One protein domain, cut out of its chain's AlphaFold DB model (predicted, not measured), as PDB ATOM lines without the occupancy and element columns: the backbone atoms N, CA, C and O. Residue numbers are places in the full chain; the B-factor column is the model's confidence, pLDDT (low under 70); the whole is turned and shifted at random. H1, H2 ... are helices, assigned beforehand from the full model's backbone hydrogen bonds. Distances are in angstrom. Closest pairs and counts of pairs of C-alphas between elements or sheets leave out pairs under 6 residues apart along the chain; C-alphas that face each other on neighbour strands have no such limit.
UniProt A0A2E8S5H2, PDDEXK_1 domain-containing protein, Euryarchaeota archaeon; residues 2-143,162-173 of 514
ATOM      1  N   GLY A   2     302.041 297.575 234.899       79.44
ATOM      2  CA  GLY A   2     302.576 298.913 235.235       79.44
ATOM      3  C   GLY A   2     304.051 299.141 234.869       79.44
ATOM      4  O   GLY A   2     304.735 299.921 235.530       79.44
ATOM      5  N   LEU A   3     304.538 298.466 233.823       86.81
ATOM      6  CA  LEU A   3     305.910 298.598 233.332       86.81
ATOM      7  C   LEU A   3     306.156 300.016 232.776       86.81
ATOM      8  O   LEU A   3     305.407 300.489 231.920       86.81
ATOM      9  N   SER A   4     307.214 300.693 233.229       88.44
ATOM     10  CA  SER A   4     307.644 302.002 232.709       88.44
ATOM     11  C   SER A   4     308.587 301.840 231.526       88.44
ATOM     12  O   SER A   4     309.473 301.013 231.629       88.44
ATOM     13  N   SER A   5     308.453 302.612 230.449       89.38
ATOM     14  CA  SER A   5     309.425 302.663 229.339       89.38
ATOM     15  C   SER A   5     310.649 303.535 229.685       89.38
ATOM     16  O   SER A   5     310.580 304.307 230.649       89.38
ATOM     17  N   PRO A   6     311.764 303.457 228.924       92.00
ATOM     18  CA  PRO A   6     312.901 304.352 229.131       92.00
ATOM     19  C   PRO A   6     312.481 305.812 228.971       92.00
ATOM     20  O   PRO A   6     311.769 306.171 228.029       92.00
ATOM     21  N   ILE A   7     312.957 306.663 229.880       92.81
ATOM     22  CA  ILE A   7     312.705 308.102 229.823       92.81
ATOM     23  C   ILE A   7     313.512 308.706 228.669       92.81
ATOM     24  O   ILE A   7     314.730 308.541 228.596       92.81
ATOM     25  N   LYS A   8     312.833 309.431 227.775       93.38
ATOM     26  CA  LYS A   8     313.452 310.180 226.668       93.38
ATOM     27  C   LYS A   8     313.444 311.682 226.970       93.38
ATOM     28  O   LYS A   8     312.474 312.143 227.580       93.38
ATOM     29  N   PRO A   9     314.421 312.473 226.481       95.62
ATOM     30  CA  PRO A   9     314.470 313.920 226.714       95.62
ATOM     31  C   PRO A   9     313.146 314.632 226.411       95.62
ATOM     32  O   PRO A   9     312.649 315.410 227.218       95.62
ATOM     33  N   ARG A  10     312.497 314.276 225.293       91.69
ATOM     34  CA  ARG A  10     311.220 314.872 224.868       91.69
ATOM     35  C   ARG A  10     310.066 314.658 225.857       91.69
ATOM     36  O   ARG A  10     309.183 315.504 225.925       91.69
ATOM     37  N   MET A  11     310.065 313.557 226.616       91.44
ATOM     38  CA  MET A  11     309.028 313.281 227.624       91.44
ATOM     39  C   MET A  11     309.146 314.242 228.810       91.44
ATOM     40  O   MET A  11     308.145 314.800 229.247       91.44
ATOM     41  N   ILE A  12     310.373 314.466 229.293       94.88
ATOM     42  CA  ILE A  12     310.662 315.441 230.353       94.88
ATOM     43  C   ILE A  12     310.363 316.855 229.848       94.88
ATOM     44  O   ILE A  12     309.700 317.636 230.527       94.88
ATOM     45  N   LEU A  13     310.826 317.161 228.633       96.19
ATOM     46  CA  LEU A  13     310.672 318.475 228.025       96.19
ATOM     47  C   LEU A  13     309.204 318.888 227.899       96.19
ATOM     48  O   LEU A  13     308.884 320.035 228.179       96.19
ATOM     49  N   GLY A  14     308.320 317.960 227.511       93.56
ATOM     50  CA  GLY A  14     306.891 318.243 227.360       93.56
ATOM     51  C   GLY A  14     306.271 318.759 228.654       93.56
ATOM     52  O   GLY A  14     305.703 319.843 228.658       93.56
ATOM     53  N   SER A  15     306.486 318.030 229.752       93.00
ATOM     54  CA  SER A  15     305.971 318.406 231.073       93.00
ATOM     55  C   SER A  15     306.552 319.733 231.571       93.00
ATOM     56  O   SER A  15     305.816 320.565 232.087       93.00
ATOM     57  N   LEU A  16     307.862 319.959 231.421       96.81
ATOM     58  CA  LEU A  16     308.495 321.176 231.947       96.81
ATOM     59  C   LEU A  16     308.155 322.430 231.133       96.81
ATOM     60  O   LEU A  16     308.065 323.516 231.700       96.81
ATOM     61  N   VAL A  17     307.979 322.304 229.815       97.50
ATOM     62  CA  VAL A  17     307.532 323.420 228.966       97.50
ATOM     63  C   VAL A  17     306.084 323.797 229.280       97.50
ATOM     64  O   VAL A  17     305.759 324.982 229.286       97.50
ATOM     65  N   GLU A  18     305.230 322.817 229.568       95.31
ATOM     66  CA  GLU A  18     303.861 323.057 230.030       95.31
ATOM     67  C   GLU A  18     303.851 323.798 231.375       95.31
ATOM     68  O   GLU A  18     303.252 324.869 231.470       95.31
ATOM     69  N   ASP A  19     304.605 323.320 232.375       95.44
ATOM     70  CA  ASP A  19     304.748 323.998 233.674       95.44
ATOM     71  C   ASP A  19     305.277 325.438 233.512       95.44
ATOM     72  O   ASP A  19     304.794 326.372 234.159       95.44
ATOM     73  N   ALA A  20     306.247 325.636 232.612       97.56
ATOM     74  CA  ALA A  20     306.787 326.947 232.264       97.56
ATOM     75  C   ALA A  20     305.735 327.882 231.657       97.56
ATOM     76  O   ALA A  20     305.639 329.049 232.048       97.56
ATOM     77  N   LEU A  21     304.939 327.379 230.712       97.81
ATOM     78  CA  LEU A  21     303.867 328.134 230.074       97.81
ATOM     79  C   LEU A  21     302.778 328.509 231.087       97.81
ATOM     80  O   LEU A  21     302.400 329.680 231.160       97.81
ATOM     81  N   CYS A  22     302.328 327.556 231.907       96.56
ATOM     82  CA  CYS A  22     301.380 327.795 232.995       96.56
ATOM     83  C   CYS A  22     301.910 328.867 233.956       96.56
ATOM     84  O   CYS A  22     301.210 329.835 234.256       96.56
ATOM     85  N   GLY A  23     303.181 328.764 234.358       97.00
ATOM     86  CA  GLY A  23     303.839 329.757 235.202       97.00
ATOM     87  C   GLY A  23     303.868 331.159 234.589       97.00
ATOM     88  O   GLY A  23     303.644 332.133 235.304       97.00
ATOM     89  N   LEU A  24     304.081 331.293 233.278       97.69
ATOM     90  CA  LEU A  24     304.030 332.591 232.597       97.69
ATOM     91  C   LEU A  24     302.601 333.143 232.483       97.69
ATOM     92  O   LEU A  24     302.393 334.336 232.680       97.69
ATOM     93  N   ILE A  25     301.601 332.296 232.227       97.88
ATOM     94  CA  ILE A  25     300.180 332.689 232.187       97.88
ATOM     95  C   ILE A  25     299.699 333.193 233.564       97.88
ATOM     96  O   ILE A  25     298.895 334.126 233.659       97.88
ATOM     97  N   MET A  26     300.225 332.615 234.646       96.75
ATOM     98  CA  MET A  26     299.950 333.022 236.028       96.75
ATOM     99  C   MET A  26     300.543 334.389 236.407       96.75
ATOM    100  O   MET A  26     300.234 334.907 237.485       96.75
ATOM    101  N   GLU A  27     301.393 334.990 235.567       95.50
ATOM    102  CA  GLU A  27     301.945 336.319 235.830       95.50
ATOM    103  C   GLU A  27     300.856 337.384 235.851       95.50
ATOM    104  O   GLU A  27     299.933 337.394 235.028       95.50
ATOM    105  N   ARG A  28     300.995 338.329 236.780       93.44
ATOM    106  CA  ARG A  28     300.204 339.556 236.774       93.44
ATOM    107  C   ARG A  28     300.735 340.471 235.675       93.44
ATOM    108  O   ARG A  28     301.919 340.795 235.676       93.44
ATOM    109  N   ALA A  29     299.861 340.931 234.785       93.88
ATOM    110  CA  ALA A  29     300.207 341.836 233.697       93.88
ATOM    111  C   ALA A  29     301.026 343.032 234.206       93.88
ATOM    112  O   ALA A  29     300.575 343.791 235.068       93.88
ATOM    113  N   GLY A  30     302.236 343.185 233.665       92.56
ATOM    114  CA  GLY A  30     303.144 344.279 234.001       92.56
ATOM    115  C   GLY A  30     304.071 344.045 235.201       92.56
ATOM    116  O   GLY A  30     304.864 344.934 235.519       92.56
ATOM    117  N   SER A  31     304.018 342.881 235.861       92.56
ATOM    118  CA  SER A  31     304.903 342.539 236.985       92.56
ATOM    119  C   SER A  31     306.382 342.478 236.573       92.56
ATOM    120  O   SER A  31     306.727 342.061 235.467       92.56
ATOM    121  N   SER A  32     307.289 342.871 237.467       92.88
ATOM    122  CA  SER A  32     308.727 342.620 237.303       92.88
ATOM    123  C   SER A  32     309.108 341.220 237.792       92.88
ATOM    124  O   SER A  32     308.485 340.724 238.736       92.88
ATOM    125  N   GLY A  33     310.161 340.637 237.214       92.69
ATOM    126  CA  GLY A  33     310.663 339.302 237.570       92.69
ATOM    127  C   GLY A  33     309.679 338.176 237.240       92.69
ATOM    128  O   GLY A  33     308.575 338.421 236.757       92.69
ATOM    129  N   SER A  34     310.037 336.932 237.530       95.50
ATOM    130  CA  SER A  34     309.192 335.761 237.293       95.50
ATOM    131  C   SER A  34     308.725 335.137 238.607       95.50
ATOM    132  O   SER A  34     309.506 334.795 239.495       95.50
ATOM    133  N   GLY A  35     307.412 334.984 238.768       94.44
ATOM    134  CA  GLY A  35     306.806 334.221 239.855       94.44
ATOM    135  C   GLY A  35     307.224 332.752 239.839       94.44
ATOM    136  O   GLY A  35     307.539 332.215 240.899       94.44
ATOM    137  N   LEU A  36     307.322 332.136 238.654       95.88
ATOM    138  CA  LEU A  36     307.781 330.753 238.509       95.88
ATOM    139  C   LEU A  36     309.225 330.582 238.982       95.88
ATOM    140  O   LEU A  36     309.491 329.689 239.781       95.88
ATOM    141  N   LEU A  37     310.145 331.438 238.526       96.75
ATOM    142  CA  LEU A  37     311.557 331.335 238.914       96.75
ATOM    143  C   LEU A  37     311.734 331.531 240.422       96.75
ATOM    144  O   LEU A  37     312.413 330.737 241.065       96.75
ATOM    145  N   ARG A  38     311.036 332.516 241.004       94.12
ATOM    146  CA  ARG A  38     311.025 332.740 242.457       94.12
ATOM    147  C   ARG A  38     310.467 331.545 243.226       94.12
ATOM    148  O   ARG A  38     311.048 331.155 244.233       94.12
ATOM    149  N   PHE A  39     309.361 330.960 242.765       92.50
ATOM    150  CA  PHE A  39     308.775 329.766 243.381       92.50
ATOM    151  C   PHE A  39     309.704 328.553 243.290       92.50
ATOM    152  O   PHE A  39     309.808 327.787 244.242       92.50
ATOM    153  N   ALA A  40     310.391 328.395 242.162       93.00
ATOM    154  CA  ALA A  40     311.335 327.312 241.938       93.00
ATOM    155  C   ALA A  40     312.712 327.542 242.588       93.00
ATOM    156  O   ALA A  40     313.613 326.736 242.362       93.00
ATOM    157  N   GLU A  41     312.888 328.631 243.347       93.94
ATOM    158  CA  GLU A  41     314.169 329.048 243.935       93.94
ATOM    159  C   GLU A  41     315.306 329.137 242.893       93.94
ATOM    160  O   GLU A  41     316.476 328.878 243.177       93.94
ATOM    161  N   PHE A  42     314.959 329.511 241.660       95.25
ATOM    162  CA  PHE A  42     315.888 329.695 240.549       95.25
ATOM    163  C   PHE A  42     316.239 331.183 240.397       95.25
ATOM    164  O   PHE A  42     315.398 332.030 240.712       95.25
ATOM    165  N   PRO A  43     317.451 331.540 239.914       94.06
ATOM    166  CA  PRO A  43     317.796 332.933 239.644       94.06
ATOM    167  C   PRO A  43     316.724 333.628 238.802       94.06
ATOM    168  O   PRO A  43     316.349 333.128 237.740       94.06
ATOM    169  N   ASP A  44     316.231 334.760 239.303       87.56
ATOM    170  CA  ASP A  44     315.208 335.548 238.622       87.56
ATOM    171  C   ASP A  44     315.761 336.137 237.308       87.56
ATOM    172  O   ASP A  44     316.973 336.232 237.103       87.56
ATOM    173  N   ASP A  45     314.872 336.516 236.394       79.00
ATOM    174  CA  ASP A  45     315.237 337.081 235.091       79.00
ATOM    175  C   ASP A  45     315.480 338.601 235.118       79.00
ATOM    176  O   ASP A  45     315.843 339.177 234.090       79.00
ATOM    177  N   ASP A  46     315.279 339.242 236.279       83.75
ATOM    178  CA  ASP A  46     315.313 340.697 236.495       83.75
ATOM    179  C   ASP A  46     314.488 341.489 235.454       83.75
ATOM    180  O   ASP A  46     314.757 342.664 235.174       83.75
ATOM    181  N   SER A  47     313.462 340.864 234.859       87.94
ATOM    182  CA  SER A  47     312.635 341.488 233.827       87.94
ATOM    183  C   SER A  47     311.941 342.743 234.376       87.94
ATOM    184  O   SER A  47     311.341 342.708 235.458       87.94
ATOM    185  N   PRO A  48     311.995 343.877 233.651       88.81
ATOM    186  CA  PRO A  48     311.419 345.125 234.129       88.81
ATOM    187  C   PRO A  48     309.891 345.047 234.159       88.81
ATOM    188  O   PRO A  48     309.262 344.354 233.355       88.81
ATOM    189  N   SER A  49     309.286 345.821 235.059       91.25
ATOM    190  CA  SER A  49     307.844 346.044 235.031       91.25
ATOM    191  C   SER A  49     307.426 346.796 233.762       91.25
ATOM    192  O   SER A  49     308.220 347.483 233.116       91.25
ATOM    193  N   SER A  50     306.153 346.671 233.401       91.88
ATOM    194  CA  SER A  50     305.553 347.369 232.264       91.88
ATOM    195  C   SER A  50     304.151 347.831 232.626       91.88
ATOM    196  O   SER A  50     303.465 347.203 233.424       91.88
ATOM    197  N   LYS A  51     303.696 348.928 232.024       89.25
ATOM    198  CA  LYS A  51     302.283 349.322 232.106       89.25
ATOM    199  C   LYS A  51     301.398 348.539 231.136       89.25
ATOM    200  O   LYS A  51     300.179 348.595 231.265       89.25
ATOM    201  N   CYS A  52     302.009 347.856 230.162       93.25
ATOM    202  CA  CYS A  52     301.326 347.093 229.120       93.25
ATOM    203  C   CYS A  52     300.234 347.924 228.423       93.25
ATOM    204  O   CYS A  52     299.084 347.512 228.366       93.25
ATOM    205  N   GLU A  53     300.554 349.141 227.971       93.62
ATOM    206  CA  GLU A  53     299.559 350.078 227.409       93.62
ATOM    207  C   GLU A  53     299.053 349.667 226.014       93.62
ATOM    208  O   GLU A  53     297.962 350.079 225.624       93.62
ATOM    209  N   THR A  54     299.802 348.828 225.292       96.25
ATOM    210  CA  THR A  54     299.436 348.277 223.977       96.25
ATOM    211  C   THR A  54     299.632 346.759 223.938       96.25
ATOM    212  O   THR A  54     300.310 346.194 224.805       96.25
ATOM    213  N   LYS A  55     299.086 346.100 222.906       96.81
ATOM    214  CA  LYS A  55     299.306 344.672 222.622       96.81
ATOM    215  C   LYS A  55     300.795 344.339 222.533       96.81
ATOM    216  O   LYS A  55     301.249 343.355 223.110       96.81
ATOM    217  N   GLU A  56     301.558 345.181 221.841       97.56
ATOM    218  CA  GLU A  56     302.996 345.022 221.627       97.56
ATOM    219  C   GLU A  56     303.758 345.181 222.941       97.56
ATOM    220  O   GLU A  56     304.619 344.362 223.240       97.56
ATOM    221  N   ALA A  57     303.404 346.176 223.762       96.81
ATOM    222  CA  ALA A  57     304.030 346.384 225.066       96.81
ATOM    223  C   ALA A  57     303.747 345.229 226.043       96.81
ATOM    224  O   ALA A  57     304.600 344.896 226.868       96.81
ATOM    225  N   LEU A  58     302.559 344.617 225.958       96.94
ATOM    226  CA  LEU A  58     302.203 343.421 226.722       96.94
ATOM    227  C   LEU A  58     303.000 342.198 226.243       96.94
ATOM    228  O   LEU A  58     303.583 341.493 227.067       96.94
ATOM    229  N   LEU A  59     303.074 341.976 224.928       98.00
ATOM    230  CA  LEU A  59     303.854 340.883 224.350       98.00
ATOM    231  C   LEU A  59     305.350 341.029 224.660       98.00
ATOM    232  O   LEU A  59     305.998 340.063 225.055       98.00
ATOM    233  N   GLU A  60     305.907 342.231 224.520       97.31
ATOM    234  CA  GLU A  60     307.303 342.515 224.849       97.31
ATOM    235  C   GLU A  60     307.582 342.247 226.333       97.31
ATOM    236  O   GLU A  60     308.594 341.635 226.676       97.31
ATOM    237  N   TRP A  61     306.669 342.664 227.217       97.19
ATOM    238  CA  TRP A  61     306.782 342.436 228.654       97.19
ATOM    239  C   TRP A  61     306.867 340.948 229.005       97.19
ATOM    240  O   TRP A  61     307.807 340.544 229.692       97.19
ATOM    241  N   ILE A  62     305.934 340.125 228.520       97.69
ATOM    242  CA  ILE A  62     305.948 338.691 228.835       97.69
ATOM    243  C   ILE A  62     307.130 337.982 228.154       97.69
ATOM    244  O   ILE A  62     307.759 337.112 228.754       97.69
ATOM    245  N   SER A  63     307.508 338.413 226.945       97.31
ATOM    246  CA  SER A  63     308.628 337.828 226.194       97.31
ATOM    247  C   SER A  63     309.973 338.019 226.895       97.31
ATOM    248  O   SER A  63     310.832 337.143 226.814       97.31
ATOM    249  N   LYS A  64     310.157 339.117 227.644       97.12
ATOM    250  CA  LYS A  64     311.373 339.354 228.443       97.12
ATOM    251  C   LYS A  64     311.607 338.298 229.528       97.12
ATOM    252  O   LYS A  64     312.746 338.153 229.962       97.12
ATOM    253  N   LYS A  65     310.574 337.548 229.926       97.75
ATOM    254  CA  LYS A  65     310.670 336.487 230.942       97.75
ATOM    255  C   LYS A  65     311.076 335.123 230.378       97.75
ATOM    256  O   LYS A  65     311.610 334.266 231.086       97.75
ATOM    257  N   ILE A  66     310.852 334.915 229.080       97.75
ATOM    258  CA  ILE A  66     311.052 333.626 228.401       97.75
ATOM    259  C   ILE A  66     312.491 333.097 228.544       97.75
ATOM    260  O   ILE A  66     312.629 331.910 228.847       97.75
ATOM    261  N   PRO A  67     313.567 333.901 228.403       97.62
ATOM    262  CA  PRO A  67     314.930 333.379 228.528       97.62
ATOM    263  C   PRO A  67     315.248 332.812 229.918       97.62
ATOM    264  O   PRO A  67     315.939 331.799 230.029       97.62
ATOM    265  N   GLY A  68     314.751 333.445 230.987       97.31
ATOM    266  CA  GLY A  68     314.952 332.968 232.359       97.31
ATOM    267  C   GLY A  68     314.224 331.650 232.606       97.31
ATOM    268  O   GLY A  68     314.836 330.666 233.021       97.31
ATOM    269  N   VAL A  69     312.941 331.600 232.242       97.81
ATOM    270  CA  VAL A  69     312.123 330.382 232.337       97.81
ATOM    271  C   VAL A  69     312.686 329.248 231.472       97.81
ATOM    272  O   VAL A  69     312.720 328.101 231.907       97.81
ATOM    273  N   SER A  70     313.221 329.548 230.287       98.19
ATOM    274  CA  SER A  70     313.818 328.536 229.404       98.19
ATOM    275  C   SER A  70     315.085 327.914 229.996       98.19
ATOM    276  O   SER A  70     315.290 326.704 229.887       98.19
ATOM    277  N   LYS A  71     315.918 328.713 230.679       98.19
ATOM    278  CA  LYS A  71     317.079 328.206 231.432       98.19
ATOM    279  C   LYS A  71     316.654 327.303 232.583       98.19
ATOM    280  O   LYS A  71     317.297 326.280 232.806       98.19
ATOM    281  N   TRP A  72     315.572 327.658 233.274       98.00
ATOM    282  CA  TRP A  72     314.998 326.813 234.317       98.00
ATOM    283  C   TRP A  72     314.526 325.464 233.753       98.00
ATOM    284  O   TRP A  72     314.936 324.427 234.272       98.00
ATOM    285  N   VAL A  73     313.762 325.459 232.651       98.31
ATOM    286  CA  VAL A  73     313.324 324.221 231.969       98.31
ATOM    287  C   VAL A  73     314.522 323.352 231.593       98.31
ATOM    288  O   VAL A  73     314.527 322.154 231.879       98.31
ATOM    289  N   TYR A  74     315.550 323.942 230.977       98.44
ATOM    290  CA  TYR A  74     316.743 323.205 230.564       98.44
ATOM    291  C   TYR A  74     317.457 322.567 231.761       98.44
ATOM    292  O   TYR A  74     317.711 321.365 231.745       98.44
ATOM    293  N   ALA A  75     317.743 323.351 232.806       97.94
ATOM    294  CA  ALA A  75     318.469 322.882 233.985       97.94
ATOM    295  C   ALA A  75     317.686 321.805 234.751       97.94
ATOM    296  O   ALA A  75     318.243 320.775 235.131       97.94
ATOM    297  N   LYS A  76     316.375 322.004 234.938       97.12
ATOM    298  CA  LYS A  76     315.518 321.034 235.629       97.12
ATOM    299  C   LYS A  76     315.354 319.749 234.828       97.12
ATOM    300  O   LYS A  76     315.271 318.659 235.402       97.12
ATOM    301  N   GLY A  77     315.297 319.866 233.506       97.12
ATOM    302  CA  GLY A  77     315.200 318.721 232.622       97.12
ATOM    303  C   GLY A  77     316.488 317.902 232.581       97.12
ATOM    304  O   GLY A  77     316.411 316.677 232.652       97.12
ATOM    305  N   GLU A  78     317.648 318.563 232.586       97.75
ATOM    306  CA  GLU A  78     318.963 317.918 232.691       97.75
ATOM    307  C   GLU A  78     319.080 317.122 233.993       97.75
ATOM    308  O   GLU A  78     319.332 315.921 233.959       97.75
ATOM    309  N   GLU A  79     318.765 317.746 235.134       95.88
ATOM    310  CA  GLU A  79     318.758 317.091 236.450       95.88
ATOM    311  C   GLU A  79     317.831 315.859 236.468       95.88
ATOM    312  O   GLU A  79     318.180 314.785 236.968       95.88
ATOM    313  N   SER A  80     316.634 316.003 235.897       94.31
ATOM    314  CA  SER A  80     315.623 314.943 235.857       94.31
ATOM    315  C   SER A  80     316.045 313.790 234.940       94.31
ATOM    316  O   SER A  80     315.807 312.624 235.256       94.31
ATOM    317  N   PHE A  81     316.703 314.092 233.819       95.62
ATOM    318  CA  PHE A  81     317.259 313.090 232.913       95.62
ATOM    319  C   PHE A  81     318.483 312.398 233.523       95.62
ATOM    320  O   PHE A  81     318.646 311.187 233.388       95.62
ATOM    321  N   ASP A  82     319.337 313.127 234.236       94.00
ATOM    322  CA  ASP A  82     320.532 312.584 234.878       94.00
ATOM    323  C   ASP A  82     320.214 311.616 236.006       94.00
ATOM    324  O   ASP A  82     320.843 310.559 236.105       94.00
ATOM    325  N   THR A  83     319.178 311.922 236.782       91.06
ATOM    326  CA  THR A  83     318.717 311.092 237.900       91.06
ATOM    327  C   THR A  83     317.812 309.928 237.485       91.06
ATOM    328  O   THR A  83     317.581 309.020 238.290       91.06
ATOM    329  N   ALA A  84     317.323 309.897 236.240       92.00
ATOM    330  CA  ALA A  84     316.492 308.809 235.734       92.00
ATOM    331  C   ALA A  84     317.251 307.462 235.738       92.00
ATOM    332  O   ALA A  84     318.304 307.344 235.104       92.00
ATOM    333  N   PRO A  85     316.717 306.403 236.385       91.75
ATOM    334  CA  PRO A  85     317.398 305.108 236.456       91.75
ATOM    335  C   PRO A  85     317.375 304.346 235.125       91.75
ATOM    336  O   PRO A  85     318.231 303.490 234.896       91.75
ATOM    337  N   TRP A  86     316.420 304.665 234.246       94.12
ATOM    338  CA  TRP A  86     316.316 304.109 232.903       94.12
ATOM    339  C   TRP A  86     315.970 305.194 231.892       94.12
ATOM    340  O   TRP A  86     314.897 305.800 231.952       94.12
ATOM    341  N   LYS A  87     316.893 305.439 230.961       93.81
ATOM    342  CA  LYS A  87     316.806 306.524 229.988       93.81
ATOM    343  C   LYS A  87     317.382 306.128 228.634       93.81
ATOM    344  O   LYS A  87     318.234 305.246 228.560       93.81
ATOM    345  N   GLU A  88     316.910 306.786 227.584       93.00
ATOM    346  CA  GLU A  88     317.334 306.586 226.195       93.00
ATOM    347  C   GLU A  88     317.525 307.950 225.510       93.00
ATOM    348  O   GLU A  88     316.697 308.850 225.673       93.00
ATOM    349  N   GLY A  89     318.596 308.093 224.726       94.06
ATOM    350  CA  GLY A  89     318.983 309.351 224.076       94.06
ATOM    351  C   GLY A  89     319.929 310.202 224.928       94.06
ATOM    352  O   GLY A  89     320.496 309.714 225.908       94.06
ATOM    353  N   SER A  90     320.108 311.468 224.545       95.38
ATOM    354  CA  SER A  90     320.972 312.419 225.248       95.38
ATOM    355  C   SER A  90     320.243 313.727 225.540       95.38
ATOM    356  O   SER A  90     319.537 314.256 224.684       95.38
ATOM    357  N   TRP A  91     320.444 314.291 226.736       97.00
ATOM    358  CA  TRP A  91     319.925 315.628 227.050       97.00
ATOM    359  C   TRP A  91     320.629 316.732 226.248       97.00
ATOM    360  O   TRP A  91     320.028 317.765 225.978       97.00
ATOM    361  N   SER A  92     321.856 316.486 225.772       94.44
ATOM    362  CA  SER A  92     322.593 317.422 224.907       94.44
ATOM    363  C   SER A  92     321.879 317.749 223.592       94.44
ATOM    364  O   SER A  92     322.216 318.740 222.945       94.44
ATOM    365  N   ASP A  93     320.925 316.907 223.187       93.69
ATOM    366  CA  ASP A  93     320.123 317.090 221.975       93.69
ATOM    367  C   ASP A  93     318.984 318.105 222.188       93.69
ATOM    368  O   ASP A  93     318.310 318.496 221.239       93.69
ATOM    369  N   VAL A  94     318.745 318.533 223.432       96.44
ATOM    370  CA  VAL A  94     317.801 319.602 223.764       96.44
ATOM    371  C   VAL A  94     318.513 320.943 223.633       96.44
ATOM    372  O   VAL A  94     319.590 321.153 224.190       96.44
ATOM    373  N   HIS A  95     317.909 321.892 222.921       97.12
ATOM    374  CA  HIS A  95     318.476 323.227 222.756       97.12
ATOM    375  C   HIS A  95     317.599 324.294 223.410       97.12
ATOM    376  O   HIS A  95     316.380 324.312 223.242       97.12
ATOM    377  N   LEU A  96     318.231 325.249 224.101       97.75
ATOM    378  CA  LEU A  96     317.537 326.387 224.725       97.75
ATOM    379  C   LEU A  96     316.656 327.159 223.736       97.75
ATOM    380  O   LEU A  96     315.552 327.555 224.085       97.75
ATOM    381  N   LYS A  97     317.107 327.317 222.487       97.62
ATOM    382  CA  LYS A  97     316.330 327.995 221.438       97.62
ATOM    383  C   LYS A  97     315.017 327.282 221.113       97.62
ATOM    384  O   LYS A  97     314.036 327.950 220.802       97.62
ATOM    385  N   ASP A  98     314.989 325.952 221.190       97.00
ATOM    386  CA  ASP A  98     313.762 325.188 220.961       97.00
ATOM    387  C   ASP A  98     312.791 325.385 222.125       97.00
ATOM    388  O   ASP A  98     311.607 325.618 221.899       97.00
ATOM    389  N   ILE A  99     313.298 325.401 223.364       98.50
ATOM    390  CA  ILE A  99     312.509 325.717 224.565       98.50
ATOM    391  C   ILE A  99     311.893 327.116 224.456       98.50
ATOM    392  O   ILE A  99     310.679 327.266 224.602       98.50
ATOM    393  N   GLU A 100     312.710 328.125 224.143       98.50
ATOM    394  CA  GLU A 100     312.257 329.507 223.958       98.50
ATOM    395  C   GLU A 100     311.188 329.594 222.862       98.50
ATOM    396  O   GLU A 100     310.169 330.264 223.047       98.50
ATOM    397  N   LYS A 101     311.375 328.877 221.745       98.12
ATOM    398  CA  LYS A 101     310.390 328.789 220.662       98.12
ATOM    399  C   LYS A 101     309.075 328.175 221.148       98.12
ATOM    400  O   LYS A 101     308.022 328.756 220.896       98.12
ATOM    401  N   TYR A 102     309.108 327.033 221.836       98.38
ATOM    402  CA  TYR A 102     307.894 326.370 222.324       98.38
ATOM    403  C   TYR A 102     307.117 327.258 223.295       98.38
ATOM    404  O   TYR A 102     305.905 327.412 223.150       98.38
ATOM    405  N   ILE A 103     307.811 327.897 224.239       98.50
ATOM    406  CA  ILE A 103     307.193 328.823 225.191       98.50
ATOM    407  C   ILE A 103     306.614 330.038 224.458       98.50
ATOM    408  O   ILE A 103     305.470 330.411 224.708       98.50
ATOM    409  N   THR A 104     307.353 330.620 223.509       98.56
ATOM    410  CA  THR A 104     306.868 331.740 222.684       98.56
ATOM    411  C   THR A 104     305.585 331.364 221.944       98.56
ATOM    412  O   THR A 104     304.609 332.110 221.985       98.56
ATOM    413  N   ASN A 105     305.549 330.180 221.330       98.38
ATOM    414  CA  ASN A 105     304.364 329.665 220.647       98.38
ATOM    415  C   ASN A 105     303.197 329.446 221.623       98.38
ATOM    416  O   ASN A 105     302.052 329.723 221.283       98.38
ATOM    417  N   GLY A 106     303.457 329.011 222.857       97.81
ATOM    418  CA  GLY A 106     302.447 328.962 223.919       97.81
ATOM    419  C   GLY A 106     301.903 330.346 224.294       97.81
ATOM    420  O   GLY A 106     300.696 330.527 224.425       97.81
ATOM    421  N   ILE A 107     302.764 331.361 224.391       98.31
ATOM    422  CA  ILE A 107     302.342 332.747 224.651       98.31
ATOM    423  C   ILE A 107     301.491 333.307 223.505       98.31
ATOM    424  O   ILE A 107     300.575 334.087 223.763       98.31
ATOM    425  N   MET A 108     301.716 332.888 222.255       98.19
ATOM    426  CA  MET A 108     300.866 333.296 221.127       98.19
ATOM    427  C   MET A 108     299.410 332.841 221.288       98.19
ATOM    428  O   MET A 108     298.507 333.603 220.939       98.19
ATOM    429  N   LEU A 109     299.164 331.657 221.871       97.50
ATOM    430  CA  LEU A 109     297.808 331.225 222.233       97.50
ATOM    431  C   LEU A 109     297.162 332.226 223.194       97.50
ATOM    432  O   LEU A 109     296.054 332.695 222.936       97.50
ATOM    433  N   MET A 110     297.868 332.577 224.272       97.38
ATOM    434  CA  MET A 110     297.364 333.518 225.273       97.38
ATOM    435  C   MET A 110     297.105 334.894 224.651       97.38
ATOM    436  O   MET A 110     296.022 335.444 224.812       97.38
ATOM    437  N   MET A 111     298.045 335.428 223.867       98.25
ATOM    438  CA  MET A 111     297.885 336.731 223.215       98.25
ATOM    439  C   MET A 111     296.694 336.781 222.251       98.25
ATOM    440  O   MET A 111     296.029 337.814 222.181       98.25
ATOM    441  N   ALA A 112     296.392 335.683 221.552       97.62
ATOM    442  CA  ALA A 112     295.209 335.593 220.700       97.62
ATOM    443  C   ALA A 112     293.900 335.661 221.509       97.62
ATOM    444  O   ALA A 112     292.925 336.256 221.057       97.62
ATOM    445  N   GLU A 113     293.860 335.077 222.710       97.44
ATOM    446  CA  GLU A 113     292.692 335.167 223.595       97.44
ATOM    447  C   GLU A 113     292.587 336.544 224.269       97.44
ATOM    448  O   GLU A 113     291.488 337.080 224.391       97.44
ATOM    449  N   VAL A 114     293.717 337.165 224.627       97.38
ATOM    450  CA  VAL A 114     293.761 338.540 225.153       97.38
ATOM    451  C   VAL A 114     293.231 339.547 224.141       97.38
ATOM    452  O   VAL A 114     292.440 340.412 224.505       97.38
ATOM    453  N   GLU A 115     293.642 339.439 222.879       97.44
ATOM    454  CA  GLU A 115     293.168 340.315 221.805       97.44
ATOM    455  C   GLU A 115     291.653 340.201 221.618       97.44
ATOM    456  O   GLU A 115     290.954 341.208 221.703       97.44
ATOM    457  N   LYS A 116     291.122 338.978 221.498       96.44
ATOM    458  CA  LYS A 116     289.668 338.757 221.411       96.44
ATOM    459  C   LYS A 116     288.927 339.309 222.634       96.44
ATOM    460  O   LYS A 116     287.851 339.893 222.497       96.44
ATOM    461  N   CYS A 117     289.490 339.128 223.830       94.94
ATOM    462  CA  CYS A 117     288.914 339.636 225.073       94.94
ATOM    463  C   CYS A 117     288.850 341.167 225.086       94.94
ATOM    464  O   CYS A 117     287.807 341.741 225.414       94.94
ATOM    465  N   HIS A 118     289.935 341.818 224.664       94.75
ATOM    466  CA  HIS A 118     290.030 343.271 224.545       94.75
ATOM    467  C   HIS A 118     289.022 343.832 223.536       94.75
ATOM    468  O   HIS A 118     288.287 344.763 223.865       94.75
ATOM    469  N   GLU A 119     288.925 343.221 222.353       94.94
ATOM    470  CA  GLU A 119     288.011 343.636 221.282       94.94
ATOM    471  C   GLU A 119     286.535 343.482 221.665       94.94
ATOM    472  O   GLU A 119     285.712 344.341 221.342       94.94
ATOM    473  N   THR A 120     286.192 342.406 222.379       91.56
ATOM    474  CA  THR A 120     284.802 342.143 222.787       91.56
ATOM    475  C   THR A 120     284.366 343.058 223.939       91.56
ATOM    476  O   THR A 120     283.175 343.322 224.100       91.56
ATOM    477  N   ASN A 121     285.319 343.568 224.732       79.88
ATOM    478  CA  ASN A 121     285.082 344.466 225.867       79.88
ATOM    479  C   ASN A 121     284.009 343.930 226.844       79.88
ATOM    480  O   ASN A 121     283.083 344.640 227.254       79.88
ATOM    481  N   LEU A 122     284.108 342.637 227.177       78.06
ATOM    482  CA  LEU A 122     283.189 341.977 228.104       78.06
ATOM    483  C   LEU A 122     283.383 342.479 229.538       78.06
ATOM    484  O   LEU A 122     284.431 342.994 229.917       78.06
ATOM    485  N   LYS A 123     282.361 342.300 230.375       81.50
ATOM    486  CA  LYS A 123     282.519 342.501 231.819       81.50
ATOM    487  C   LYS A 123     283.249 341.297 232.428       81.50
ATOM    488  O   LYS A 123     283.017 340.182 231.966       81.50
ATOM    489  N   PRO A 124     284.068 341.492 233.478       83.12
ATOM    490  CA  PRO A 124     284.687 340.384 234.195       83.12
ATOM    491  C   PRO A 124     283.645 339.369 234.679       83.12
ATOM    492  O   PRO A 124     282.628 339.752 235.264       83.12
ATOM    493  N   ILE A 125     283.922 338.086 234.453       85.94
ATOM    494  CA  ILE A 125     283.111 336.963 234.930       85.94
ATOM    495  C   ILE A 125     283.787 336.390 236.178       85.94
ATOM    496  O   ILE A 125     285.004 336.202 236.202       85.94
ATOM    497  N   SER A 126     283.003 336.147 237.228       84.31
ATOM    498  CA  SER A 126     283.485 335.499 238.450       84.31
ATOM    499  C   SER A 126     283.280 333.995 238.351       84.31
ATOM    500  O   SER A 126     282.230 333.553 237.896       84.31
ATOM    501  N   PHE A 127     284.255 333.229 238.832       86.56
ATOM    502  CA  PHE A 127     284.205 331.770 238.879       86.56
ATOM    503  C   PHE A 127     284.496 331.285 240.295       86.56
ATOM    504  O   PHE A 127     285.343 331.872 240.972       86.56
ATOM    505  N   ASP A 128     283.854 330.193 240.706       85.31
ATOM    506  CA  ASP A 128     284.047 329.598 242.035       85.31
ATOM    507  C   ASP A 128     285.496 329.158 242.265       85.31
ATOM    508  O   ASP A 128     286.088 329.419 243.314       85.31
ATOM    509  N   ILE A 129     286.097 328.537 241.247       87.50
ATOM    510  CA  ILE A 129     287.525 328.223 241.215       87.50
ATOM    511  C   ILE A 129     288.221 329.331 240.418       87.50
ATOM    512  O   ILE A 129     288.031 329.383 239.201       87.50
ATOM    513  N   PRO A 130     289.028 330.218 241.029       89.06
ATOM    514  CA  PRO A 130     289.690 331.310 240.314       89.06
ATOM    515  C   PRO A 130     290.811 330.801 239.396       89.06
ATOM    516  O   PRO A 130     291.349 329.713 239.591       89.06
ATOM    517  N   ALA A 131     291.171 331.594 238.384       93.25
ATOM    518  CA  ALA A 131     292.372 331.328 237.593       93.25
ATOM    519  C   ALA A 131     293.610 331.569 238.477       93.25
ATOM    520  O   ALA A 131     293.678 332.626 239.117       93.25
ATOM    521  N   PRO A 132     294.576 330.635 238.548       94.50
ATOM    522  CA  PRO A 132     295.758 330.823 239.380       94.50
ATOM    523  C   PRO A 132     296.566 332.064 238.992       94.50
ATOM    524  O   PRO A 132     296.738 332.377 237.818       94.50
ATOM    525  N   CYS A 133     297.091 332.765 239.994       94.00
ATOM    526  CA  CYS A 133     297.977 333.911 239.821       94.00
ATOM    527  C   CYS A 133     299.074 333.875 240.888       94.00
ATOM    528  O   CYS A 133     298.810 333.517 242.042       94.00
ATOM    529  N   TRP A 134     300.302 334.257 240.530       92.88
ATOM    530  CA  TRP A 134     301.415 334.321 241.488       92.88
ATOM    531  C   TRP A 134     301.177 335.335 242.610       92.88
ATOM    532  O   TRP A 134     301.667 335.146 243.720       92.88
ATOM    533  N   GLU A 135     300.386 336.376 242.343       89.88
ATOM    534  CA  GLU A 135     300.002 337.409 243.312       89.88
ATOM    535  C   GLU A 135     298.658 337.112 244.013       89.88
ATOM    536  O   GLU A 135     298.030 338.011 244.570       89.88
ATOM    537  N   SER A 136     298.208 335.854 244.005       88.50
ATOM    538  CA  SER A 136     297.066 335.381 244.795       88.50
ATOM    539  C   SER A 136     297.378 334.059 245.493       88.50
ATOM    540  O   SER A 136     298.243 333.294 245.056       88.50
ATOM    541  N   ASN A 137     296.638 333.762 246.563       88.75
ATOM    542  CA  ASN A 137     296.747 332.474 247.245       88.75
ATOM    543  C   ASN A 137     296.358 331.316 246.301       88.75
ATOM    544  O   ASN A 137     295.383 331.453 245.554       88.75
ATOM    545  N   PRO A 138     297.092 330.186 246.324       90.44
ATOM    546  CA  PRO A 138     296.741 329.000 245.547       90.44
ATOM    547  C   PRO A 138     295.419 328.387 246.027       90.44
ATOM    548  O   PRO A 138     295.085 328.427 247.216       90.44
ATOM    549  N   HIS A 139     294.672 327.791 245.096       89.62
ATOM    550  CA  HIS A 139     293.426 327.091 245.396       89.62
ATOM    551  C   HIS A 139     293.673 325.583 245.542       89.62
ATOM    552  O   HIS A 139     294.103 324.922 244.600       89.62
ATOM    553  N   PHE A 140     293.366 325.028 246.717       88.12
ATOM    554  CA  PHE A 140     293.513 323.598 246.998       88.12
ATOM    555  C   PHE A 140     292.162 322.876 246.914       88.12
ATOM    556  O   PHE A 140     291.225 323.314 247.589       88.12
ATOM    557  N   PRO A 141     292.059 321.763 246.157       86.25
ATOM    558  CA  PRO A 141     290.835 320.964 246.071       86.25
ATOM    559  C   PRO A 141     290.325 320.459 247.429       86.25
ATOM    560  O   PRO A 141     289.130 320.513 247.700       86.25
ATOM    561  N   VAL A 142     291.224 320.014 248.317       85.06
ATOM    562  CA  VAL A 142     290.883 319.447 249.633       85.06
ATOM    563  C   VAL A 142     291.510 320.287 250.748       85.06
ATOM    564  O   VAL A 142     292.571 319.956 251.286       85.06
ATOM    565  N   LYS A 143     290.843 321.393 251.105       81.00
ATOM    566  CA  LYS A 143     291.329 322.384 252.089       81.00
ATOM    567  C   LYS A 143     291.597 321.783 253.476       81.00
ATOM    568  O   LYS A 143     292.608 322.107 254.090       81.00
ATOM    569  N   GLN A 162     295.246 349.535 235.985       72.25
ATOM    570  CA  GLN A 162     295.706 348.683 234.882       72.25
ATOM    571  C   GLN A 162     295.221 349.262 233.551       72.25
ATOM    572  O   GLN A 162     294.080 349.717 233.461       72.25
ATOM    573  N   SER A 163     296.083 349.257 232.528       86.94
ATOM    574  CA  SER A 163     295.692 349.572 231.148       86.94
ATOM    575  C   SER A 163     294.604 348.602 230.662       86.94
ATOM    576  O   SER A 163     294.434 347.521 231.227       86.94
ATOM    577  N   SER A 164     293.887 348.937 229.585       91.12
ATOM    578  CA  SER A 164     292.875 348.029 229.018       91.12
ATOM    579  C   SER A 164     293.473 346.697 228.545       91.12
ATOM    580  O   SER A 164     292.859 345.654 228.729       91.12
ATOM    581  N   TRP A 165     294.699 346.703 228.015       94.62
ATOM    582  CA  TRP A 165     295.422 345.484 227.631       94.62
ATOM    583  C   TRP A 165     295.868 344.648 228.833       94.62
ATOM    584  O   TRP A 165     295.747 343.426 228.804       94.62
ATOM    585  N   ALA A 166     296.330 345.285 229.914       93.19
ATOM    586  CA  ALA A 166     296.613 344.578 231.158       93.19
ATOM    587  C   ALA A 166     295.333 343.951 231.725       93.19
ATOM    588  O   ALA A 166     295.346 342.785 232.088       93.19
ATOM    589  N   GLN A 167     294.208 344.670 231.727       91.75
ATOM    590  CA  GLN A 167     292.918 344.117 232.158       91.75
ATOM    591  C   GLN A 167     292.477 342.933 231.286       91.75
ATOM    592  O   GLN A 167     292.039 341.921 231.826       91.75
ATOM    593  N   ALA A 168     292.653 343.018 229.965       94.44
ATOM    594  CA  ALA A 168     292.333 341.925 229.051       94.44
ATOM    595  C   ALA A 168     293.187 340.671 229.312       94.44
ATOM    596  O   ALA A 168     292.643 339.573 229.304       94.44
ATOM    597  N   TRP A 169     294.484 340.810 229.629       95.38
ATOM    598  CA  TRP A 169     295.318 339.684 230.093       95.38
ATOM    599  C   TRP A 169     294.730 339.011 231.330       95.38
ATOM    600  O   TRP A 169     294.628 337.789 231.404       95.38
ATOM    601  N   GLU A 170     294.310 339.820 232.298       93.06
ATOM    602  CA  GLU A 170     293.772 339.323 233.558       93.06
ATOM    603  C   GLU A 170     292.412 338.648 233.413       93.06
ATOM    604  O   GLU A 170     292.148 337.663 234.098       93.06
ATOM    605  N   MET A 171     291.568 339.158 232.520       92.56
ATOM    606  CA  MET A 171     290.267 338.576 232.210       92.56
ATOM    607  C   MET A 171     290.384 337.316 231.355       92.56
ATOM    608  O   MET A 171     289.672 336.347 231.608       92.56
ATOM    609  N   ALA A 172     291.278 337.318 230.362       95.44
ATOM    610  CA  ALA A 172     291.485 336.194 229.456       95.44
ATOM    611  C   ALA A 172     292.234 335.025 230.107       95.44
ATOM    612  O   ALA A 172     292.227 333.931 229.541       95.44
ATOM    613  N   ARG A 173     292.880 335.235 231.269       95.88
ATOM    614  CA  ARG A 173     293.688 334.208 231.939       95.88
ATOM    615  C   ARG A 173     292.865 332.923 232.135       95.88
ATOM    616  O   ARG A 173     291.882 332.944 232.884       95.88
TER     617      ARG A 173
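What this domain is: This is residues 2 to 143 and 162 to 173 of the 514 residues of the protein "PDDEXK_1 domain-containing protein" of Euryarchaeota archaeon (UniProt A0A2E8S5H2). The long helix H5 crosses H4 with residues 96 to 104 and H1 with residues 99 to 110, the short helix H3 packs on its residues 104 to 115 and the short helix H6 on its residues 110 to 118, while the short helix H2 packs on H1 and H4. The printed part has 154 residues with six named helices, H1 to H6 in chain order, and no named strand: all helix, compact, radius of gyration of the C-alphas 17.2 A, spans 51 by 36 by 27 A.

Where its parts are: H5, residues 96 to 120, is 36.4 A long and ends at C-alpha 120, (284.802, 342.143, 222.787). H1, residues 9 to 25, begins at C-alpha 9, (314.470, 313.920, 226.714). H4 is residues 66 to 83, H2 35 to 39, H3 55 to 63, H6 164 to 172.

How they stand to each other: The hub H5 touches H4 with residues 96 to 104 alone, closest C-alphas Glu 100 and Ser 70, 5.7 A. With residues 110 to 118 alone it touches H6, about perpendicular at 77 degrees, closest C-alphas His 118 and Ala 168, 5.2 A. Every O i to N i+4 pair is within hydrogen-bond range in H2, H3, H4 and H6; 12 of 13 in H1, 20 of 21 in H5.

The domain as a whole: Residues 144 to 161 are not printed; C-alphas 143 and 162 are 31.7 A apart. The links H2 to H3 and H4 to H5 are long. No printed residue is under 70 in pLDDT.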